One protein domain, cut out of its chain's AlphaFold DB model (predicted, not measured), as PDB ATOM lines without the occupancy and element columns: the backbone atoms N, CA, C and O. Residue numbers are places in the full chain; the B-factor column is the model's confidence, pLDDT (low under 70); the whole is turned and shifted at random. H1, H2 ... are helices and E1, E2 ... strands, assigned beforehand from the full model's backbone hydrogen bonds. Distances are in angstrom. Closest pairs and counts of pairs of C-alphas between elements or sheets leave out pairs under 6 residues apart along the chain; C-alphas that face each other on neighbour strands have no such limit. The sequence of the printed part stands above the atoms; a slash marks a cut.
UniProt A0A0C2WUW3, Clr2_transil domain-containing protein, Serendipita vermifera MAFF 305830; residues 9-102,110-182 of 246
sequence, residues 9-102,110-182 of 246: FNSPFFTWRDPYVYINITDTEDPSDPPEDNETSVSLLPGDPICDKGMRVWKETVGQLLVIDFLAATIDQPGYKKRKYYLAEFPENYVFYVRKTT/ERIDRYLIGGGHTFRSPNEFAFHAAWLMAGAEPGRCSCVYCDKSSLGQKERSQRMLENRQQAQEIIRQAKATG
ATOM      1  N   PHE A   9     -55.049  36.519  76.956       81.62
ATOM      2  CA  PHE A   9     -54.029  37.047  77.842       81.62
ATOM      3  C   PHE A   9     -52.671  36.850  77.175       81.62
ATOM      4  O   PHE A   9     -52.376  35.752  76.712       81.62
ATOM      5  N   ASN A  10     -51.843  37.891  77.162       86.31
ATOM      6  CA  ASN A  10     -50.505  37.843  76.587       86.31
ATOM      7  C   ASN A  10     -49.482  38.274  77.635       86.31
ATOM      8  O   ASN A  10     -49.630  39.320  78.265       86.31
ATOM      9  N   SER A  11     -48.429  37.480  77.780       88.12
ATOM     10  CA  SER A  11     -47.212  37.835  78.501       88.12
ATOM     11  C   SER A  11     -45.992  37.442  77.664       88.12
ATOM     12  O   SER A  11     -46.127  36.648  76.727       88.12
ATOM     13  N   PRO A  12     -44.792  37.936  78.011       91.12
ATOM     14  CA  PRO A  12     -43.561  37.485  77.368       91.12
ATOM     15  C   PRO A  12     -43.333  35.971  77.483       91.12
ATOM     16  O   PRO A  12     -42.729  35.379  76.600       91.12
ATOM     17  N   PHE A  13     -43.839  35.336  78.545       93.69
ATOM     18  CA  PHE A  13     -43.549  33.932  78.857       93.69
ATOM     19  C   PHE A  13     -44.625  32.961  78.376       93.69
ATOM     20  O   PHE A  13     -44.344  31.794  78.114       93.69
ATOM     21  N   PHE A  14     -45.869  33.421  78.268       94.62
ATOM     22  CA  PHE A  14     -46.989  32.607  77.809       94.62
ATOM     23  C   PHE A  14     -48.154  33.460  77.302       94.62
ATOM     24  O   PHE A  14     -48.377  34.590  77.751       94.62
ATOM     25  N   THR A  15     -48.955  32.866  76.427       92.38
ATOM     26  CA  THR A  15     -50.229  33.402  75.953       92.38
ATOM     27  C   THR A  15     -51.347  32.440  76.326       92.38
ATOM     28  O   THR A  15     -51.255  31.239  76.103       92.38
ATOM     29  N   TRP A  16     -52.443  32.947  76.876       90.75
ATOM     30  CA  TRP A  16     -53.656  32.164  77.089       90.75
ATOM     31  C   TRP A  16     -54.755  32.691  76.172       90.75
ATOM     32  O   TRP A  16     -55.198  33.824  76.312       90.75
ATOM     33  N   ARG A  17     -55.180  31.865  75.216       90.19
ATOM     34  CA  ARG A  17     -56.283  32.124  74.288       90.19
ATOM     35  C   ARG A  17     -57.281  30.995  74.432       90.19
ATOM     36  O   ARG A  17     -57.127  29.956  73.798       90.19
ATOM     37  N   ASP A  18     -58.284  31.203  75.272       87.69
ATOM     38  CA  ASP A  18     -59.279  30.195  75.639       87.69
ATOM     39  C   ASP A  18     -59.772  29.360  74.427       87.69
ATOM     40  O   ASP A  18     -60.253  29.948  73.452       87.69
ATOM     41  N   PRO A  19     -59.653  28.011  74.445       92.75
ATOM     42  CA  PRO A  19     -59.232  27.134  75.556       92.75
ATOM     43  C   PRO A  19     -57.735  26.766  75.593       92.75
ATOM     44  O   PRO A  19     -57.348  25.837  76.303       92.75
ATOM     45  N   TYR A  20     -56.895  27.444  74.821       95.00
ATOM     46  CA  TYR A  20     -55.497  27.092  74.596       95.00
ATOM     47  C   TYR A  20     -54.516  27.923  75.428       95.00
ATOM     48  O   TYR A  20     -54.659  29.139  75.551       95.00
ATOM     49  N   VAL A  21     -53.482  27.271  75.953       95.38
ATOM     50  CA  VAL A  21     -52.305  27.898  76.568       95.38
ATOM     51  C   VAL A  21     -51.107  27.681  75.646       95.38
ATOM     52  O   VAL A  21     -50.870  26.563  75.201       95.38
ATOM     53  N   TYR A  22     -50.359  28.740  75.372       96.00
ATOM     54  CA  TYR A  22     -49.117  28.756  74.608       96.00
ATOM     55  C   TYR A  22     -48.008  29.147  75.572       96.00
ATOM     56  O   TYR A  22     -48.143  30.154  76.260       96.00
ATOM     57  N   ILE A  23     -46.942  28.358  75.647       96.69
ATOM     58  CA  ILE A  23     -45.744  28.721  76.404       96.69
ATOM     59  C   ILE A  23     -44.773  29.306  75.385       96.69
ATOM     60  O   ILE A  23     -44.424  28.635  74.420       96.69
ATOM     61  N   ASN A  24     -44.396  30.565  75.580       96.19
ATOM     62  CA  ASN A  24     -43.647  31.360  74.606       96.19
ATOM     63  C   ASN A  24     -42.131  31.309  74.853       96.19
ATOM     64  O   ASN A  24     -41.377  31.983  74.158       96.19
ATOM     65  N   ILE A  25     -41.692  30.552  75.861       96.38
ATOM     66  CA  ILE A  25     -40.280  30.351  76.185       96.38
ATOM     67  C   ILE A  25     -39.950  28.865  76.277       96.38
ATOM     68  O   ILE A  25     -40.812  28.038  76.581       96.38
ATOM     69  N   THR A  26     -38.680  28.547  76.066       96.50
ATOM     70  CA  THR A  26     -38.114  27.215  76.261       96.50
ATOM     71  C   THR A  26     -36.831  27.316  77.078       96.50
ATOM     72  O   THR A  26     -36.142  28.332  77.053       96.50
ATOM     73  N   ASP A  27     -36.526  26.264  77.825       95.50
ATOM     74  CA  ASP A  27     -35.257  26.036  78.521       95.50
ATOM     75  C   ASP A  27     -34.343  25.069  77.747       95.50
ATOM     76  O   ASP A  27     -33.415  24.492  78.308       95.50
ATOM     77  N   THR A  28     -34.642  24.845  76.466       90.62
ATOM     78  CA  THR A  28     -33.946  23.894  75.599       90.62
ATOM     79  C   THR A  28     -33.322  24.630  74.418       90.62
ATOM     80  O   THR A  28     -34.049  25.155  73.577       90.62
ATOM     81  N   GLU A  29     -31.990  24.650  74.339       86.44
ATOM     82  CA  GLU A  29     -31.267  25.292  73.228       86.44
ATOM     83  C   GLU A  29     -31.331  24.451  71.945       86.44
ATOM     84  O   GLU A  29     -31.657  24.985  70.889       86.44
ATOM     85  N   ASP A  30     -31.126  23.136  72.065       85.56
ATOM     86  CA  ASP A  30     -31.113  22.203  70.938       85.56
ATOM     87  C   ASP A  30     -32.218  21.144  71.057       85.56
ATOM     88  O   ASP A  30     -32.468  20.637  72.160       85.56
ATOM     89  N   PRO A  31     -32.871  20.756  69.944       79.69
ATOM     90  CA  PRO A  31     -33.843  19.672  69.950       79.69
ATOM     91  C   PRO A  31     -33.206  18.419  70.542       79.69
ATOM     92  O   PRO A  31     -32.186  17.925  70.071       79.69
ATOM     93  N   SER A  32     -33.806  17.920  71.621       78.06
ATOM     94  CA  SER A  32     -33.318  16.705  72.256       78.06
ATOM     95  C   SER A  32     -33.683  15.511  71.391       78.06
ATOM     96  O   SER A  32     -34.870  15.210  71.216       78.06
ATOM     97  N   ASP A  33     -32.669  14.813  70.891       79.75
ATOM     98  CA  ASP A  33     -32.903  13.572  70.178       79.75
ATOM     99  C   ASP A  33     -33.526  12.544  71.130       79.75
ATOM    100  O   ASP A  33     -33.072  12.368  72.272       79.75
ATOM    101  N   PRO A  34     -34.602  11.863  70.705       80.31
ATOM    102  CA  PRO A  34     -35.104  10.734  71.459       80.31
ATOM    103  C   PRO A  34     -33.994   9.675  71.546       80.31
ATOM    104  O   PRO A  34     -33.225   9.514  70.600       80.31
ATOM    105  N   PRO A  35     -33.893   8.938  72.664       80.06
ATOM    106  CA  PRO A  35     -32.853   7.932  72.818       80.06
ATOM    107  C   PRO A  35     -32.921   6.906  71.679       80.06
ATOM    108  O   PRO A  35     -33.965   6.290  71.464       80.06
ATOM    109  N   GLU A  36     -31.806   6.727  70.970       76.25
ATOM    110  CA  GLU A  36     -31.623   5.650  69.998       76.25
ATOM    111  C   GLU A  36     -31.353   4.348  70.758       76.25
ATOM    112  O   GLU A  36     -30.218   4.030  71.110       76.25
ATOM    113  N   ASP A  37     -32.395   3.587  71.076       70.94
ATOM    114  CA  ASP A  37     -32.240   2.220  71.558       70.94
ATOM    115  C   ASP A  37     -32.748   1.202  70.532       70.94
ATOM    116  O   ASP A  37     -33.864   1.289  70.026       70.94
ATOM    117  N   ASN A  38     -31.911   0.190  70.268       56.12
ATOM    118  CA  ASN A  38     -32.077  -0.847  69.235       56.12
ATOM    119  C   ASN A  38     -33.379  -1.677  69.339       56.12
ATOM    120  O   ASN A  38     -33.668  -2.484  68.460       56.12
ATOM    121  N   GLU A  39     -34.159  -1.504  70.410       55.31
ATOM    122  CA  GLU A  39     -35.417  -2.215  70.674       55.31
ATOM    123  C   GLU A  39     -36.651  -1.294  70.724       55.31
ATOM    124  O   GLU A  39     -37.776  -1.784  70.852       55.31
ATOM    125  N   THR A  40     -36.483   0.027  70.608       54.84
ATOM    126  CA  THR A  40     -37.584   0.990  70.698       54.84
ATOM    127  C   THR A  40     -37.854   1.609  69.337       54.84
ATOM    128  O   THR A  40     -37.065   2.377  68.797       54.84
ATOM    129  N   SER A  41     -39.043   1.353  68.800       55.97
ATOM    130  CA  SER A  41     -39.566   2.187  67.718       55.97
ATOM    131  C   SER A  41     -40.039   3.516  68.308       55.97
ATOM    132  O   SER A  41     -41.097   3.588  68.938       55.97
ATOM    133  N   VAL A  42     -39.239   4.564  68.115       62.72
ATOM    134  CA  VAL A  42     -39.625   5.949  68.391       62.72
ATOM    135  C   VAL A  42     -40.517   6.424  67.239       62.72
ATOM    136  O   VAL A  42     -40.036   6.852  66.194       62.72
ATOM    137  N   SER A  43     -41.839   6.340  67.397       57.12
ATOM    138  CA  SER A  43     -42.749   6.988  66.440       57.12
ATOM    139  C   SER A  43     -42.837   8.481  66.763       57.12
ATOM    140  O   SER A  43     -43.610   8.878  67.633       57.12
ATOM    141  N   LEU A  44     -42.058   9.292  66.045       60.97
ATOM    142  CA  LEU A  44     -42.206  10.755  65.987       60.97
ATOM    143  C   LEU A  44     -43.212  11.212  64.925       60.97
ATOM    144  O   LEU A  44     -43.443  12.406  64.779       60.97
ATOM    145  N   LEU A  45     -43.780  10.284  64.148       55.97
ATOM    146  CA  LEU A  45     -44.446  10.633  62.899       55.97
ATOM    147  C   LEU A  45     -45.778  11.361  63.151       55.97
ATOM    148  O   LEU A  45     -46.713  10.754  63.688       55.97
ATOM    149  N   PRO A  46     -45.896  12.635  62.730       58.72
ATOM    150  CA  PRO A  46     -47.181  13.312  62.651       58.72
ATOM    151  C   PRO A  46     -48.146  12.473  61.804       58.72
ATOM    152  O   PRO A  46     -47.789  12.038  60.707       58.72
ATOM    153  N   GLY A  47     -49.358  12.226  62.307       60.28
ATOM    154  CA  GLY A  47     -50.386  11.461  61.596       60.28
ATOM    155  C   GLY A  47     -50.523   9.986  61.991       60.28
ATOM    156  O   GLY A  47     -51.395   9.313  61.445       60.28
ATOM    157  N   ASP A  48     -49.736   9.468  62.947       66.81
ATOM    158  CA  ASP A  48     -50.069   8.205  63.625       66.81
ATOM    159  C   ASP A  48     -51.234   8.443  64.615       66.81
ATOM    160  O   ASP A  48     -51.049   9.135  65.624       66.81
ATOM    161  N   PRO A  49     -52.420   7.828  64.420       67.88
ATOM    162  CA  PRO A  49     -53.584   8.058  65.280       67.88
ATOM    163  C   PRO A  49     -53.352   7.728  66.766       67.88
ATOM    164  O   PRO A  49     -53.997   8.308  67.649       67.88
ATOM    165  N   ILE A  50     -52.457   6.782  67.074       66.62
ATOM    166  CA  ILE A  50     -52.115   6.395  68.450       66.62
ATOM    167  C   ILE A  50     -51.246   7.475  69.100       66.62
ATOM    168  O   ILE A  50     -51.460   7.800  70.280       66.62
ATOM    169  N   CYS A  51     -50.297   8.026  68.338       73.06
ATOM    170  CA  CYS A  51     -49.465   9.146  68.761       73.06
ATOM    171  C   CYS A  51     -50.335  10.391  68.976       73.06
ATOM    172  O   CYS A  51     -50.337  10.956  70.071       73.06
ATOM    173  N   ASP A  52     -51.205  10.708  68.017       82.25
ATOM    174  CA  ASP A  52     -52.080  11.881  68.044       82.25
ATOM    175  C   ASP A  52     -53.055  11.863  69.225       82.25
ATOM    176  O   ASP A  52     -53.246  12.874  69.911       82.25
ATOM    177  N   LYS A  53     -53.665  10.705  69.521       88.81
ATOM    178  CA  LYS A  53     -54.546  10.565  70.691       88.81
ATOM    179  C   LYS A  53     -53.766  10.734  71.994       88.81
ATOM    180  O   LYS A  53     -54.244  11.398  72.912       88.81
ATOM    181  N   GLY A  54     -52.585  10.125  72.080       90.44
ATOM    182  CA  GLY A  54     -51.708  10.218  73.243       90.44
ATOM    183  C   GLY A  54     -51.252  11.643  73.531       90.44
ATOM    184  O   GLY A  54     -51.394  12.125  74.654       90.44
ATOM    185  N   MET A  55     -50.765  12.314  72.494       93.12
ATOM    186  CA  MET A  55     -50.339  13.705  72.529       93.12
ATOM    187  C   MET A  55     -51.495  14.628  72.914       93.12
ATOM    188  O   MET A  55     -51.322  15.510  73.749       93.12
ATOM    189  N   ARG A  56     -52.702  14.404  72.375       93.62
ATOM    190  CA  ARG A  56     -53.890  15.186  72.746       93.62
ATOM    191  C   ARG A  56     -54.225  15.055  74.228       93.62
ATOM    192  O   ARG A  56     -54.497  16.065  74.865       93.62
ATOM    193  N   VAL A  57     -54.173  13.841  74.782       94.94
ATOM    194  CA  VAL A  57     -54.393  13.608  76.222       94.94
ATOM    195  C   VAL A  57     -53.319  14.301  77.061       94.94
ATOM    196  O   VAL A  57     -53.639  14.880  78.098       94.94
ATOM    197  N   TRP A  58     -52.063  14.285  76.612       96.62
ATOM    198  CA  TRP A  58     -50.980  15.028  77.258       96.62
ATOM    199  C   TRP A  58     -51.252  16.531  77.268       96.62
ATOM    200  O   TRP A  58     -51.288  17.135  78.338       96.62
ATOM    201  N   LYS A  59     -51.514  17.115  76.096       97.19
ATOM    202  CA  LYS A  59     -51.826  18.539  75.934       97.19
ATOM    203  C   LYS A  59     -53.057  18.953  76.745       97.19
ATOM    204  O   LYS A  59     -53.020  19.997  77.387       97.19
ATOM    205  N   GLU A  60     -54.113  18.137  76.765       96.88
ATOM    206  CA  GLU A  60     -55.311  18.359  77.590       96.88
ATOM    207  C   GLU A  60     -54.963  18.344  79.081       96.88
ATOM    208  O   GLU A  60     -55.305  19.271  79.804       96.88
ATOM    209  N   THR A  61     -54.235  17.328  79.550       96.69
ATOM    210  CA  THR A  61     -53.893  17.199  80.975       96.69
ATOM    211  C   THR A  61     -53.026  18.365  81.446       96.69
ATOM    212  O   THR A  61     -53.316  18.971  82.475       96.69
ATOM    213  N   VAL A  62     -51.995  18.720  80.673       97.62
ATOM    214  CA  VAL A  62     -51.111  19.851  80.986       97.62
ATOM    215  C   VAL A  62     -51.899  21.158  80.956       97.62
ATOM    216  O   VAL A  62     -51.880  21.893  81.936       97.62
ATOM    217  N   GLY A  63     -52.661  21.422  79.890       96.88
ATOM    218  CA  GLY A  63     -53.489  22.625  79.783       96.88
ATOM    219  C   GLY A  63     -54.487  22.757  80.935       96.88
ATOM    220  O   GLY A  63     -54.621  23.833  81.514       96.88
ATOM    221  N   GLN A  64     -55.138  21.659  81.320       95.50
ATOM    222  CA  GLN A  64     -56.076  21.635  82.437       95.50
ATOM    223  C   GLN A  64     -55.406  22.016  83.759       95.50
ATOM    224  O   GLN A  64     -55.945  22.849  84.486       95.50
ATOM    225  N   LEU A  65     -54.243  21.427  84.055       94.94
ATOM    226  CA  LEU A  65     -53.488  21.714  85.274       94.94
ATOM    227  C   LEU A  65     -53.012  23.169  85.295       94.94
ATOM    228  O   LEU A  65     -53.223  23.861  86.284       94.94
ATOM    229  N   LEU A  66     -52.453  23.675  84.194       94.81
ATOM    230  CA  LEU A  66     -52.008  25.069  84.108       94.81
ATOM    231  C   LEU A  66     -53.171  26.040  84.357       94.81
ATOM    232  O   LEU A  66     -53.081  26.934  85.198       94.81
ATOM    233  N   VAL A  67     -54.309  25.838  83.694       93.19
ATOM    234  CA  VAL A  67     -55.441  26.762  83.810       93.19
ATOM    235  C   VAL A  67     -56.133  26.661  85.174       93.19
ATOM    236  O   VAL A  67     -56.375  27.687  85.811       93.19
ATOM    237  N   ILE A  68     -56.449  25.452  85.649       91.38
ATOM    238  CA  ILE A  68     -57.158  25.275  86.927       91.38
ATOM    239  C   ILE A  68     -56.250  25.558  88.116       91.38
ATOM    240  O   ILE A  68     -56.682  26.228  89.049       91.38
ATOM    241  N   ASP A  69     -55.022  25.053  88.122       88.50
ATOM    242  CA  ASP A  69     -54.192  25.122  89.321       88.50
ATOM    243  C   ASP A  69     -53.310  26.363  89.350       88.50
ATOM    244  O   ASP A  69     -52.994  26.823  90.442       88.50
ATOM    245  N   PHE A  70     -52.920  26.939  88.212       84.62
ATOM    246  CA  PHE A  70     -52.033  28.109  88.200       84.62
ATOM    247  C   PHE A  70     -52.790  29.394  87.868       84.62
ATOM    248  O   PHE A  70     -52.609  30.407  88.551       84.62
ATOM    249  N   LEU A  71     -53.709  29.345  86.901       87.31
ATOM    250  CA  LEU A  71     -54.410  30.537  86.422       87.31
ATOM    251  C   LEU A  71     -55.765  30.807  87.089       87.31
ATOM    252  O   LEU A  71     -56.289  31.904  86.914       87.31
ATOM    253  N   ALA A  72     -56.327  29.888  87.882       84.44
ATOM    254  CA  ALA A  72     -57.684  29.991  88.445       84.44
ATOM    255  C   ALA A  72     -58.064  31.353  89.046       84.44
ATOM    256  O   ALA A  72     -59.179  31.817  88.823       84.44
ATOM    257  N   ALA A  73     -57.164  31.994  89.800       77.81
ATOM    258  CA  ALA A  73     -57.429  33.289  90.440       77.81
ATOM    259  C   ALA A  73     -57.610  34.443  89.437       77.81
ATOM    260  O   ALA A  73     -58.080  35.518  89.793       77.81
ATOM    261  N   THR A  74     -57.218  34.234  88.181       77.25
ATOM    262  CA  THR A  74     -57.200  35.262  87.137       77.25
ATOM    263  C   THR A  74     -58.353  35.137  86.144       77.25
ATOM    264  O   THR A  74     -58.586  36.070  85.369       77.25
ATOM    265  N   ILE A  75     -59.082  34.017  86.197       80.50
ATOM    266  CA  ILE A  75     -60.171  33.662  85.289       80.50
ATOM    267  C   ILE A  75     -61.502  34.057  85.924       80.50
ATOM    268  O   ILE A  75     -62.015  33.360  86.795       80.50
ATOM    269  N   ASP A  76     -62.096  35.139  85.429       78.06
ATOM    270  CA  ASP A  76     -63.394  35.647  85.904       78.06
ATOM    271  C   ASP A  76     -64.600  34.983  85.204       78.06
ATOM    272  O   ASP A  76     -65.715  35.497  85.172       78.06
ATOM    273  N   GLN A  77     -64.386  33.829  84.566       79.00
ATOM    274  CA  GLN A  77     -65.433  33.154  83.804       79.00
ATOM    275  C   GLN A  77     -66.153  32.096  84.650       79.00
ATOM    276  O   GLN A  77     -65.516  31.152  85.137       79.00
ATOM    277  N   PRO A  78     -67.489  32.165  84.783       81.62
ATOM    278  CA  PRO A  78     -68.239  31.144  85.494       81.62
ATOM    279  C   PRO A  78     -68.076  29.784  84.808       81.62
ATOM    280  O   PRO A  78     -68.124  29.653  83.587       81.62
ATOM    281  N   GLY A  79     -67.887  28.739  85.614       85.19
ATOM    282  CA  GLY A  79     -67.786  27.370  85.112       85.19
ATOM    283  C   GLY A  79     -66.440  26.991  84.490       85.19
ATOM    284  O   GLY A  79     -66.349  25.878  83.973       85.19
ATOM    285  N   TYR A  80     -65.395  27.826  84.590       86.19
ATOM    286  CA  TYR A  80     -64.060  27.522  84.048       86.19
ATOM    287  C   TYR A  80     -63.548  26.134  84.475       86.19
ATOM    288  O   TYR A  80     -63.098  25.357  83.645       86.19
ATOM    289  N   LYS A  81     -63.763  25.732  85.737       88.81
ATOM    290  CA  LYS A  81     -63.364  24.407  86.258       88.81
ATOM    291  C   LYS A  81     -63.981  23.206  85.524       88.81
ATOM    292  O   LYS A  81     -63.478  22.098  85.657       88.81
ATOM    293  N   LYS A  82     -65.095  23.397  84.809       90.19
ATOM    294  CA  LYS A  82     -65.796  22.340  84.054       90.19
ATOM    295  C   LYS A  82     -65.399  22.305  82.577       90.19
ATOM    296  O   LYS A  82     -65.835  21.408  81.858       90.19
ATOM    297  N   ARG A  83     -64.637  23.293  82.108       91.75
ATOM    298  CA  ARG A  83     -64.187  23.390  80.721       91.75
ATOM    299  C   ARG A  83     -62.910  22.583  80.534       91.75
ATOM    300  O   ARG A  83     -62.181  22.335  81.492       91.75
ATOM    301  N   LYS A  84     -62.673  22.178  79.289       94.31
ATOM    302  CA  LYS A  84     -61.424  21.545  78.871       94.31
ATOM    303  C   LYS A  84     -60.461  22.609  78.378       94.31
ATOM    304  O   LYS A  84     -60.858  23.432  77.551       94.31
ATOM    305  N   TYR A  85     -59.227  22.536  78.845       95.44
ATOM    306  CA  TYR A  85     -58.132  23.383  78.405       95.44
ATOM    307  C   TYR A  85     -57.024  22.536  77.806       95.44
ATOM    308  O   TYR A  85     -56.863  21.372  78.161       95.44
ATOM    309  N   TYR A  86     -56.266  23.123  76.890       96.88
ATOM    310  CA  TYR A  86     -55.214  22.417  76.174       96.88
ATOM    311  C   TYR A  86     -53.960  23.272  76.131       96.88
ATOM    312  O   TYR A  86     -54.024  24.476  75.896       96.88
ATOM    313  N   LEU A  87     -52.809  22.640  76.298       97.38
ATOM    314  CA  LEU A  87     -51.567  23.206  75.809       97.38
ATOM    315  C   LEU A  87     -51.624  23.180  74.272       97.38
ATOM    316  O   LEU A  87     -51.866  22.122  73.692       97.38
ATOM    317  N   ALA A  88     -51.469  24.327  73.614       96.19
ATOM    318  CA  ALA A  88     -51.541  24.418  72.157       96.19
ATOM    319  C   ALA A  88     -50.443  23.561  71.515       96.19
ATOM    320  O   ALA A  88     -50.715  22.647  70.729       96.19
ATOM    321  N   GLU A  89     -49.207  23.799  71.942       96.06
ATOM    322  CA  GLU A  89     -47.984  23.149  71.483       96.06
ATOM    323  C   GLU A  89     -47.039  22.959  72.670       96.06
ATOM    324  O   GLU A  89     -47.123  23.690  73.658       96.06
ATOM    325  N   PHE A  90     -46.184  21.935  72.608       96.88
ATOM    326  CA  PHE A  90     -45.099  21.837  73.584       96.88
ATOM    327  C   PHE A  90     -44.120  22.999  73.359       96.88
ATOM    328  O   PHE A  90     -44.081  23.519  72.243       96.88
ATOM    329  N   PRO A  91     -43.367  23.426  74.390       96.62
ATOM    330  CA  PRO A  91     -42.356  24.459  74.212       96.62
ATOM    331  C   PRO A  91     -41.378  24.091  73.094       96.62
ATOM    332  O   PRO A  91     -41.180  22.913  72.790       96.62
ATOM    333  N   GLU A  92     -40.770  25.102  72.486       94.88
ATOM    334  CA  GLU A  92     -39.806  24.905  71.407       94.88
ATOM    335  C   GLU A  92     -38.704  23.912  71.814       94.88
ATOM    336  O   GLU A  92     -38.278  23.885  72.971       94.88
ATOM    337  N   ASN A  93     -38.285  23.065  70.870       93.69
ATOM    338  CA  ASN A  93     -37.306  21.984  71.054       93.69
ATOM    339  C   ASN A  93     -37.718  20.831  71.992       93.69
ATOM    340  O   ASN A  93     -36.935  19.901  72.192       93.69
ATOM    341  N   TYR A  94     -38.951  20.820  72.510       94.56
ATOM    342  CA  TYR A  94     -39.487  19.648  73.200       94.56
ATOM    343  C   TYR A  94     -40.027  18.622  72.206       94.56
ATOM    344  O   TYR A  94     -40.852  18.928  71.342       94.56
ATOM    345  N   VAL A  95     -39.638  17.365  72.393       92.88
ATOM    346  CA  VAL A  95     -40.007  16.263  71.507       92.88
ATOM    347  C   VAL A  95     -40.915  15.288  72.244       92.88
ATOM    348  O   VAL A  95     -40.546  14.668  73.243       92.88
ATOM    349  N   PHE A  96     -42.143  15.143  71.751       92.19
ATOM    350  CA  PHE A  96     -43.065  14.119  72.226       92.19
ATOM    351  C   PHE A  96     -42.836  12.831  71.451       92.19
ATOM    352  O   PHE A  96     -42.848  12.838  70.222       92.19
ATOM    353  N   TYR A  97     -42.677  11.718  72.158       89.62
ATOM    354  CA  TYR A  97     -42.419  10.441  71.514       89.62
ATOM    355  C   TYR A  97     -43.102   9.275  72.217       89.62
ATOM    356  O   TYR A  97     -43.497   9.323  73.387       89.62
ATOM    357  N   VAL A  98     -43.255   8.196  71.459       88.94
ATOM    358  CA  VAL A  98     -43.828   6.939  71.922       88.94
ATOM    359  C   VAL A  98     -42.724   5.900  71.978       88.94
ATOM    360  O   VAL A  98     -41.994   5.727  71.008       88.94
ATOM    361  N   ARG A  99     -42.639   5.180  73.094       87.50
ATOM    362  CA  ARG A  99     -41.766   4.021  73.249       87.50
ATOM    363  C   ARG A  99     -42.616   2.770  73.330       87.50
ATOM    364  O   ARG A  99     -43.494   2.653  74.187       87.50
ATOM    365  N   LYS A 100     -42.344   1.833  72.433       86.81
ATOM    366  CA  LYS A 100     -42.958   0.510  72.443       86.81
ATOM    367  C   LYS A 100     -42.003  -0.469  73.110       86.81
ATOM    368  O   LYS A 100     -40.821  -0.494  72.793       86.81
ATOM    369  N   THR A 101     -42.494  -1.242  74.069       84.19
ATOM    370  CA  THR A 101     -41.696  -2.248  74.773       84.19
ATOM    371  C   THR A 101     -42.412  -3.584  74.719       84.19
ATOM    372  O   THR A 101     -43.534  -3.731  75.216       84.19
ATOM    373  N   THR A 102     -41.740  -4.580  74.152       82.94
ATOM    374  CA  THR A 102     -42.185  -5.971  74.206       82.94
ATOM    375  C   THR A 102     -41.538  -6.615  75.421       82.94
ATOM    376  O   THR A 102     -40.316  -6.681  75.516       82.94
ATOM    377  N   GLU A 110     -47.562  -5.816  73.296       85.38
ATOM    378  CA  GLU A 110     -46.727  -4.622  73.257       85.38
ATOM    379  C   GLU A 110     -47.247  -3.567  74.251       85.38
ATOM    380  O   GLU A 110     -48.430  -3.202  74.244       85.38
ATOM    381  N   ARG A 111     -46.370  -3.100  75.148       86.56
ATOM    382  CA  ARG A 111     -46.643  -1.948  76.013       86.56
ATOM    383  C   ARG A 111     -46.275  -0.684  75.249       86.56
ATOM    384  O   ARG A 111     -45.196  -0.614  74.676       86.56
ATOM    385  N   ILE A 112     -47.160   0.308  75.273       88.00
ATOM    386  CA  ILE A 112     -46.949   1.604  74.628       88.00
ATOM    387  C   ILE A 112     -46.874   2.672  75.714       88.00
ATOM    388  O   ILE A 112     -47.890   3.003  76.334       88.00
ATOM    389  N   ASP A 113     -45.683   3.215  75.918       90.69
ATOM    390  CA  ASP A 113     -45.411   4.314  76.837       90.69
ATOM    391  C   ASP A 113     -45.204   5.615  76.053       90.69
ATOM    392  O   ASP A 113     -44.807   5.604  74.888       90.69
ATOM    393  N   ARG A 114     -45.511   6.751  76.678       93.00
ATOM    394  CA  ARG A 114     -45.444   8.075  76.049       93.00
ATOM    395  C   ARG A 114     -44.574   8.976  76.892       93.00
ATOM    396  O   ARG A 114     -44.736   9.001  78.110       93.00
ATOM    397  N   TYR A 115     -43.713   9.720  76.230       94.19
ATOM    398  CA  TYR A 115     -42.711  10.546  76.865       94.19
ATOM    399  C   TYR A 115     -42.652  11.907  76.192       94.19
ATOM    400  O   TYR A 115     -43.061  12.080  75.043       94.19
ATOM    401  N   LEU A 116     -42.118  12.862  76.934       95.00
ATOM    402  CA  LEU A 116     -41.736  14.165  76.430       95.00
ATOM    403  C   LEU A 116     -40.285  14.398  76.848       95.00
ATOM    404  O   LEU A 116     -39.966  14.244  78.028       95.00
ATOM    405  N   ILE A 117     -39.415  14.723  75.898       94.25
ATOM    406  CA  ILE A 117     -38.017  15.069  76.158       94.25
ATOM    407  C   ILE A 117     -37.783  16.550  75.854       94.25
ATOM    408  O   ILE A 117     -38.337  17.077  74.894       94.25
ATOM    409  N   GLY A 118     -37.022  17.213  76.716       94.38
ATOM    410  CA  GLY A 118     -36.682  18.635  76.644       94.38
ATOM    411  C   GLY A 118     -36.100  19.103  77.979       94.38
ATOM    412  O   GLY A 118     -36.259  18.425  78.998       94.38
ATOM    413  N   GLY A 119     -35.364  20.212  77.986       92.31
ATOM    414  CA  GLY A 119     -34.750  20.795  79.186       92.31
ATOM    415  C   GLY A 119     -33.733  19.866  79.859       92.31
ATOM    416  O   GLY A 119     -33.573  19.883  81.077       92.31
ATOM    417  N   GLY A 120     -33.112  18.959  79.093       92.19
ATOM    418  CA  GLY A 120     -32.242  17.905  79.627       92.19
ATOM    419  C   GLY A 120     -32.979  16.834  80.450       92.19
ATOM    420  O   GLY A 120     -32.364  16.127  81.257       92.19
ATOM    421  N   HIS A 121     -34.301  16.716  80.299       93.88
ATOM    422  CA  HIS A 121     -35.157  15.827  81.080       93.88
ATOM    423  C   HIS A 121     -36.071  14.975  80.192       93.88
ATOM    424  O   HIS A 121     -36.463  15.370  79.099       93.88
ATOM    425  N   THR A 122     -36.443  13.790  80.689       94.56
ATOM    426  CA  THR A 122     -37.411  12.893  80.039       94.56
ATOM    427  C   THR A 122     -38.613  12.690  80.951       94.56
ATOM    428  O   THR A 122     -38.583  11.853  81.857       94.56
ATOM    429  N   PHE A 123     -39.682  13.433  80.690       95.69
ATOM    430  CA  PHE A 123     -40.941  13.364  81.423       95.69
ATOM    431  C   PHE A 123     -41.737  12.133  80.978       95.69
ATOM    432  O   PHE A 123     -41.972  11.918  79.788       95.69
ATOM    433  N   ARG A 124     -42.174  11.312  81.934       95.25
ATOM    434  CA  ARG A 124     -42.885  10.041  81.701       95.25
ATOM    435  C   ARG A 124     -44.398  10.178  81.815       95.25
ATOM    436  O   ARG A 124     -45.140   9.243  81.519       95.25
ATOM    437  N   SER A 125     -44.868  11.329  82.282       95.81
ATOM    438  CA  SER A 125     -46.287  11.641  82.403       95.81
ATOM    439  C   SER A 125     -46.550  13.136  82.207       95.81
ATOM    440  O   SER A 125     -45.680  13.960  82.504       95.81
ATOM    441  N   PRO A 126     -47.768  13.517  81.780       97.06
ATOM    442  CA  PRO A 126     -48.127  14.927  81.665       97.06
ATOM    443  C   PRO A 126     -48.087  15.652  83.015       97.06
ATOM    444  O   PRO A 126     -47.780  16.838  83.055       97.06
ATOM    445  N   ASN A 127     -48.348  14.952  84.125       93.75
ATOM    446  CA  ASN A 127     -48.296  15.540  85.466       93.75
ATOM    447  C   ASN A 127     -46.867  15.917  85.875       93.75
ATOM    448  O   ASN A 127     -46.679  16.943  86.519       93.75
ATOM    449  N   GLU A 128     -45.867  15.113  85.503       93.38
ATOM    450  CA  GLU A 128     -44.459  15.453  85.749       93.38
ATOM    451  C   GLU A 128     -44.054  16.707  84.971       93.38
ATOM    452  O   GLU A 128     -43.392  17.585  85.525       93.38
ATOM    453  N   PHE A 129     -44.489  16.814  83.710       97.12
ATOM    454  CA  PHE A 129     -44.190  17.971  82.871       97.12
ATOM    455  C   PHE A 129     -44.968  19.228  83.277       97.12
ATOM    456  O   PHE A 129     -44.429  20.325  83.189       97.12
ATOM    457  N   ALA A 130     -46.203  19.107  83.772       95.94
ATOM    458  CA  ALA A 130     -47.043  20.258  84.112       95.94
ATOM    459  C   ALA A 130     -46.387  21.220  85.121       95.94
ATOM    460  O   ALA A 130     -46.557  22.432  85.006       95.94
ATOM    461  N   PHE A 131     -45.599  20.711  86.073       93.19
ATOM    462  CA  PHE A 131     -44.853  21.558  87.015       93.19
ATOM    463  C   PHE A 131     -43.714  22.325  86.346       93.19
ATOM    464  O   PHE A 131     -43.475  23.485  86.677       93.19
ATOM    465  N   HIS A 132     -43.040  21.685  85.392       96.50
ATOM    466  CA  HIS A 132     -41.994  22.317  84.593       96.50
ATOM    467  C   HIS A 132     -42.584  23.383  83.667       96.50
ATOM    468  O   HIS A 132     -42.123  24.517  83.641       96.50
ATOM    469  N   ALA A 133     -43.695  23.061  83.007       97.12
ATOM    470  CA  ALA A 133     -44.463  23.990  82.188       97.12
ATOM    471  C   ALA A 133     -44.942  25.220  82.981       97.12
ATOM    472  O   ALA A 133     -44.870  26.343  82.488       97.12
ATOM    473  N   ALA A 134     -45.387  25.039  84.227       95.19
ATOM    474  CA  ALA A 134     -45.766  26.154  85.091       95.19
ATOM    475  C   ALA A 134     -44.574  27.043  85.476       95.19
ATOM    476  O   ALA A 134     -44.721  28.260  85.564       95.19
ATOM    477  N   TRP A 135     -43.394  26.454  85.684       95.69
ATOM    478  CA  TRP A 135     -42.155  27.202  85.900       95.69
ATOM    479  C   TRP A 135     -41.752  28.011  84.655       95.69
ATOM    480  O   TRP A 135     -41.416  29.187  84.791       95.69
ATOM    481  N   LEU A 136     -41.897  27.452  83.447       97.06
ATOM    482  CA  LEU A 136     -41.728  28.204  82.196       97.06
ATOM    483  C   LEU A 136     -42.723  29.379  82.114       97.06
ATOM    484  O   LEU A 136     -42.330  30.514  81.866       97.06
ATOM    485  N   MET A 137     -44.007  29.166  82.424       95.19
ATOM    486  CA  MET A 137     -44.998  30.258  82.470       95.19
ATOM    487  C   MET A 137     -44.665  31.346  83.504       95.19
ATOM    488  O   MET A 137     -45.062  32.498  83.331       95.19
ATOM    489  N   ALA A 138     -43.948  30.990  84.571       92.94
ATOM    490  CA  ALA A 138     -43.476  31.909  85.603       92.94
ATOM    491  C   ALA A 138     -42.166  32.634  85.226       92.94
ATOM    492  O   ALA A 138     -41.623  33.369  86.051       92.94
ATOM    493  N   GLY A 139     -41.667  32.454  83.998       93.94
ATOM    494  CA  GLY A 139     -40.466  33.116  83.489       93.94
ATOM    495  C   GLY A 139     -39.173  32.323  83.667       93.94
ATOM    496  O   GLY A 139     -38.099  32.903  83.545       93.94
ATOM    497  N   ALA A 140     -39.264  31.020  83.952       94.44
ATOM    498  CA  ALA A 140     -38.128  30.103  84.010       94.44
ATOM    499  C   ALA A 140     -36.992  30.539  84.965       94.44
ATOM    500  O   ALA A 140     -35.809  30.367  84.676       94.44
ATOM    501  N   GLU A 141     -37.330  31.103  86.131       91.25
ATOM    502  CA  GLU A 141     -36.319  31.591  87.076       91.25
ATOM    503  C   GLU A 141     -35.449  30.433  87.624       91.25
ATOM    504  O   GLU A 141     -35.997  29.472  88.188       91.25
ATOM    505  N   PRO A 142     -34.108  30.484  87.486       89.19
ATOM    506  CA  PRO A 142     -33.226  29.401  87.917       89.19
ATOM    507  C   PRO A 142     -33.424  29.010  89.388       89.19
ATOM    508  O   PRO A 142     -33.601  29.855  90.262       89.19
ATOM    509  N   GLY A 143     -33.398  27.705  89.676       86.44
ATOM    510  CA  GLY A 143     -33.539  27.175  91.041       86.44
ATOM    511  C   GLY A 143     -34.963  27.195  91.621       86.44
ATOM    512  O   GLY A 143     -35.167  26.689  92.724       86.44
ATOM    513  N   ARG A 144     -35.958  27.720  90.889       87.94
ATOM    514  CA  ARG A 144     -37.373  27.740  91.316       87.94
ATOM    515  C   ARG A 144     -38.248  26.658  90.691       87.94
ATOM    516  O   ARG A 144     -39.421  26.517  91.045       87.94
ATOM    517  N   CYS A 145     -37.707  25.860  89.775       91.62
ATOM    518  CA  CYS A 145     -38.465  24.743  89.229       91.62
ATOM    519  C   CYS A 145     -38.717  23.686  90.320       91.62
ATOM    520  O   CYS A 145     -37.801  23.247  91.013       91.62
ATOM    521  N   SER A 146     -39.980  23.286  90.472       88.56
ATOM    522  CA  SER A 146     -40.442  22.273  91.436       88.56
ATOM    523  C   SER A 146     -40.777  20.933  90.776       88.56
ATOM    524  O   SER A 146     -41.351  20.045  91.414       88.56
ATOM    525  N   CYS A 147     -40.436  20.772  89.493       91.06
ATOM    526  CA  CYS A 147     -40.584  19.495  88.812       91.06
ATOM    527  C   CYS A 147     -39.623  18.459  89.417       91.06
ATOM    528  O   CYS A 147     -38.603  18.792  90.023       91.06
ATOM    529  N   VAL A 148     -39.946  17.179  89.233       88.62
ATOM    530  CA  VAL A 148     -39.210  16.072  89.867       88.62
ATOM    531  C   VAL A 148     -37.753  15.956  89.397       88.62
ATOM    532  O   VAL A 148     -36.980  15.238  90.024       88.62
ATOM    533  N   TYR A 149     -37.396  16.614  88.288       90.62
ATOM    534  CA  TYR A 149     -36.086  16.507  87.646       90.62
ATOM    535  C   TYR A 149     -35.155  17.681  87.960       90.62
ATOM    536  O   TYR A 149     -33.955  17.464  88.135       90.62
ATOM    537  N   CYS A 150     -35.692  18.900  88.058       89.50
ATOM    538  CA  CYS A 150     -34.918  20.078  88.448       89.50
ATOM    539  C   CYS A 150     -34.702  20.125  89.963       89.50
ATOM    540  O   CYS A 150     -33.623  20.487  90.431       89.50
ATOM    541  N   ASP A 151     -35.704  19.707  90.740       82.25
ATOM    542  CA  ASP A 151     -35.614  19.633  92.194       82.25
ATOM    543  C   ASP A 151     -35.015  18.288  92.630       82.25
ATOM    544  O   ASP A 151     -35.711  17.394  93.118       82.25
ATOM    545  N   LYS A 152     -33.704  18.128  92.387       71.56
ATOM    546  CA  LYS A 152     -32.917  16.950  92.805       71.56
ATOM    547  C   LYS A 152     -32.539  16.974  94.277       71.56
ATOM    548  O   LYS A 152     -32.030  15.979  94.794       71.56
ATOM    549  N   SER A 153     -32.729  18.109  94.947       57.72
ATOM    550  CA  SER A 153     -32.563  18.160  96.388       57.72
ATOM    551  C   SER A 153     -33.544  17.174  97.019       57.72
ATOM    552  O   SER A 153     -34.676  17.027  96.562       57.72
ATOM    553  N   SER A 154     -33.110  16.469  98.062       57.66
ATOM    554  CA  SER A 154     -33.926  15.567  98.884       57.66
ATOM    555  C   SER A 154     -35.002  16.321  99.677       57.66
ATOM    556  O   SER A 154     -35.269  16.000 100.835       57.66
ATOM    557  N   LEU A 155     -35.558  17.379  99.087       63.56
ATOM    558  CA  LEU A 155     -36.545  18.242  99.684       63.56
ATOM    559  C   LEU A 155     -37.778  17.416  99.987       63.56
ATOM    560  O   LEU A 155     -38.254  16.607  99.180       63.56
ATOM    561  N   GLY A 156     -38.291  17.620 101.192       70.50
ATOM    562  CA  GLY A 156     -39.512  16.969 101.612       70.50
ATOM    563  C   GLY A 156     -40.668  17.385 100.703       70.50
ATOM    564  O   GLY A 156     -40.675  18.462 100.105       70.50
ATOM    565  N   GLN A 157     -41.721  16.569 100.664       78.06
ATOM    566  CA  GLN A 157     -42.968  16.885  99.954       78.06
ATOM    567  C   GLN A 157     -43.492  18.307 100.260       78.06
ATOM    568  O   GLN A 157     -44.084  18.955  99.394       78.06
ATOM    569  N   LYS A 158     -43.243  18.803 101.480       82.12
ATOM    570  CA  LYS A 158     -43.605  20.152 101.933       82.12
ATOM    571  C   LYS A 158     -42.918  21.260 101.128       82.12
ATOM    572  O   LYS A 158     -43.584  22.196 100.706       82.12
ATOM    573  N   GLU A 159     -41.614  21.159 100.903       81.88
ATOM    574  CA  GLU A 159     -40.832  22.178 100.189       81.88
ATOM    575  C   GLU A 159     -41.183  22.203  98.701       81.88
ATOM    576  O   GLU A 159     -41.379  23.277  98.131       81.88
ATOM    577  N   ARG A 160     -41.399  21.030  98.091       78.12
ATOM    578  CA  ARG A 160     -41.913  20.945  96.717       78.12
ATOM    579  C   ARG A 160     -43.276  21.631  96.585       78.12
ATOM    580  O   ARG A 160     -43.495  22.399  95.652       78.12
ATOM    581  N   SER A 161     -44.172  21.405  97.550       80.81
ATOM    582  CA  SER A 161     -45.476  22.078  97.599       80.81
ATOM    583  C   SER A 161     -45.355  23.594  97.786       80.81
ATOM    584  O   SER A 161     -46.180  24.333  97.249       80.81
ATOM    585  N   GLN A 162     -44.357  24.063  98.537       86.19
ATOM    586  CA  GLN A 162     -44.107  25.487  98.760       86.19
ATOM    587  C   GLN A 162     -43.625  26.174  97.474       86.19
ATOM    588  O   GLN A 162     -44.229  27.154  97.047       86.19
ATOM    589  N   ARG A 163     -42.630  25.604  96.782       83.00
ATOM    590  CA  ARG A 163     -42.158  26.125  95.485       83.00
ATOM    591  C   ARG A 163     -43.253  26.131  94.422       83.00
ATOM    592  O   ARG A 163     -43.333  27.037  93.599       83.00
ATOM    593  N   MET A 164     -44.140  25.136  94.437       81.81
ATOM    594  CA  MET A 164     -45.318  25.151  93.570       81.81
ATOM    595  C   MET A 164     -46.240  26.345  93.841       81.81
ATOM    596  O   MET A 164     -46.770  26.937  92.899       81.81
ATOM    597  N   LEU A 165     -46.456  26.692  95.113       86.88
ATOM    598  CA  LEU A 165     -47.261  27.851  95.490       86.88
ATOM    599  C   LEU A 165     -46.590  29.156  95.046       86.88
ATOM    600  O   LEU A 165     -47.275  30.040  94.540       86.88
ATOM    601  N   GLU A 166     -45.269  29.248  95.173       88.19
ATOM    602  CA  GLU A 166     -44.479  30.392  94.709       88.19
ATOM    603  C   GLU A 166     -44.570  30.558  93.187       88.19
ATOM    604  O   GLU A 166     -44.906  31.642  92.716       88.19
ATOM    605  N   ASN A 167     -44.414  29.480  92.408       84.12
ATOM    606  CA  ASN A 167     -44.576  29.526  90.948       84.12
ATOM    607  C   ASN A 167     -45.996  29.959  90.544       84.12
ATOM    608  O   ASN A 167     -46.174  30.745  89.612       84.12
ATOM    609  N   ARG A 168     -47.023  29.500  91.275       88.44
ATOM    610  CA  ARG A 168     -48.408  29.964  91.099       88.44
ATOM    611  C   ARG A 168     -48.536  31.463  91.365       88.44
ATOM    612  O   ARG A 168     -49.158  32.158  90.567       88.44
ATOM    613  N   GLN A 169     -47.977  31.957  92.466       90.50
ATOM    614  CA  GLN A 169     -48.020  33.378  92.817       90.50
ATOM    615  C   GLN A 169     -47.285  34.232  91.779       90.50
ATOM    616  O   GLN A 169     -47.818  35.252  91.356       90.50
ATOM    617  N   GLN A 170     -46.118  33.789  91.310       89.19
ATOM    618  CA  GLN A 170     -45.330  34.479  90.288       89.19
ATOM    619  C   GLN A 170     -46.077  34.560  88.952       89.19
ATOM    620  O   GLN A 170     -46.182  35.640  88.376       89.19
ATOM    621  N   ALA A 171     -46.693  33.464  88.496       83.31
ATOM    622  CA  ALA A 171     -47.530  33.477  87.296       83.31
ATOM    623  C   ALA A 171     -48.739  34.425  87.434       83.31
ATOM    624  O   ALA A 171     -49.075  35.164  86.508       83.31
ATOM    625  N   GLN A 172     -49.383  34.448  88.605       88.19
ATOM    626  CA  GLN A 172     -50.497  35.360  88.891       88.19
ATOM    627  C   GLN A 172     -50.054  36.823  88.944       88.19
ATOM    628  O   GLN A 172     -50.779  37.701  88.477       88.19
ATOM    629  N   GLU A 173     -48.863  37.086  89.473       89.62
ATOM    630  CA  GLU A 173     -48.269  38.414  89.525       89.62
ATOM    631  C   GLU A 173     -47.915  38.925  88.126       89.62
ATOM    632  O   GLU A 173     -48.276  40.051  87.793       89.62
ATOM    633  N   ILE A 174     -47.331  38.083  87.265       86.75
ATOM    634  CA  ILE A 174     -47.103  38.397  85.844       86.75
ATOM    635  C   ILE A 174     -48.421  38.798  85.172       86.75
ATOM    636  O   ILE A 174     -48.485  39.800  84.456       86.75
ATOM    637  N   ILE A 175     -49.507  38.069  85.452       84.56
ATOM    638  CA  ILE A 175     -50.833  38.422  84.936       84.56
ATOM    639  C   ILE A 175     -51.317  39.761  85.490       84.56
ATOM    640  O   ILE A 175     -51.831  40.590  84.741       84.56
ATOM    641  N   ARG A 176     -51.176  39.992  86.796       86.88
ATOM    642  CA  ARG A 176     -51.595  41.239  87.446       86.88
ATOM    643  C   ARG A 176     -50.839  42.445  86.887       86.88
ATOM    644  O   ARG A 176     -51.462  43.468  86.617       86.88
ATOM    645  N   GLN A 177     -49.532  42.319  86.677       86.88
ATOM    646  CA  GLN A 177     -48.697  43.362  86.084       86.88
ATOM    647  C   GLN A 177     -49.115  43.650  84.646       86.88
ATOM    648  O   GLN A 177     -49.363  44.806  84.313       86.88
ATOM    649  N   ALA A 178     -49.320  42.613  83.831       80.50
ATOM    650  CA  ALA A 178     -49.810  42.776  82.466       80.50
ATOM    651  C   ALA A 178     -51.218  43.419  82.407       80.50
ATOM    652  O   ALA A 178     -51.523  44.134  81.451       80.50
ATOM    653  N   LYS A 179     -52.075  43.220  83.434       82.12
ATOM    654  CA  LYS A 179     -53.368  43.935  83.586       82.12
ATOM    655  C   LYS A 179     -53.124  45.416  83.838       82.12
ATOM    656  O   LYS A 179     -53.733  46.251  83.178       82.12
ATOM    657  N   ALA A 180     -52.233  45.731  84.772       85.31
ATOM    658  CA  ALA A 180     -51.936  47.103  85.163       85.31
ATOM    659  C   ALA A 180     -51.288  47.922  84.034       85.31
ATOM    660  O   ALA A 180     -51.575  49.108  83.907       85.31
ATOM    661  N   THR A 181     -50.453  47.304  83.194       83.50
ATOM    662  CA  THR A 181     -49.796  47.981  82.063       83.50
ATOM    663  C   THR A 181     -50.681  48.125  80.826       83.50
ATOM    664  O   THR A 181     -50.238  48.685  79.826       83.50
ATOM    665  N   GLY A 182     -51.913  47.602  80.845       73.56
ATOM    666  CA  GLY A 182     -52.783  47.576  79.666       73.56
ATOM    667  C   GLY A 182     -52.285  46.647  78.551       73.56
ATOM    668  O   GLY A 182     -52.812  46.681  77.444       73.56
TER     669      GLY A 182
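AT A GLANCE: This is residues 9 to 102 and 110 to 182 of the 246 residues of the protein "Clr2_transil domain-containing protein" of Serendipita vermifera MAFF 305830 (UniProt A0A0C2WUW3). A short helix, H2, lies in the middle, with the long helix H1 crossing it on one side and the longest helix, H3, packed on it towards one end of the domain. A small three-stranded sheet, E3 E4 E5, makes the opposite end, and the little hairpin of E1 and E2 packs on H1 and H2. The printed part has 167 residues with three named helices and five named strands, in the order E1 E2 H1 E3 E4 E5 H2 H3; the class is mixed, helices and strands. Both sheets, E1 - E2 and E3 - E4 - E5, are antiparallel, and three long stretches hold no named element. The whole is compact, with a radius of gyration of the C-alphas of 16.4 A and spans of 54 by 36 by 28 A.

IN THESE COORDINATES: E1, residues 14 to 17, begins with C-alpha 14 at (-46.989, 32.607, 77.809), and E2 is residues 20 to 23. H1, residues 49 to 70, is 30.5 A long from C-alpha 49 at (-53.584, 8.058, 65.280). E3 is residues 95 to 101, 18.9 A; E4, residues 111 to 118, 22.9 A; E5, residues 121 to 123, 6.3 A. H2, residues 126 to 137, is 15.7 A long. H3, residues 157 to 180, is 34.8 A long and ends with C-alpha 180 at (-51.936, 47.103, 85.163).

HOW THE PARTS SIT: E1 and E2 form a hairpin, with N 15 and O 22 2.8 A apart, within hydrogen-bond range. The closest C-alphas of E2 and H1, those of Val 21 and Gly 63, are 6.3 A apart. H1 and H2 touch at a steep tilt of 53 degrees and run the same way; their closest C-alphas, of Val 62 and Ala 130, are 5.1 A apart. H1 only grazes the sheet E3 E4 E5, with residues 50 to 58. In that sheet N 97 and O 115 of E3 and E4 are 2.9 A apart, and N 123 and O 116 of the hairpin E4 and E5 2.8 A, both within hydrogen-bond range. H2 is on this sheet at a height of 11.1 A, over E5 and only just over E4, where 3 of its C-alphas fall; it runs along the strands, at 21 degrees to E5 on the local plane. H3 is not on the sheet. With residues 164 to 171 alone it touches H2, at a steep tilt of 44 degrees, the closest C-alphas being those of Trp 135 and Asn 167, 6.1 A apart. H3 and H1 touch about perpendicular, at 80 degrees, with C-alphas 70 and 168 closest, 5.0 A apart. In H1 and H3 every O i to N i+4 pair is within hydrogen-bond range, in H2 6 of 8.

THE WHOLE: The two C-alphas farthest apart, of Thr 102 and Ala 180, are 55.1 A apart. Residues 103 to 109 are not printed, and C-alphas 102 and 110 are 4.8 A apart across this cut. The links E2 to H1, H1 to E3 and H2 to H3 are long. The mean pLDDT of the printed part is 86.4, and residues 38 to 50 and 153 to 155 are under 70.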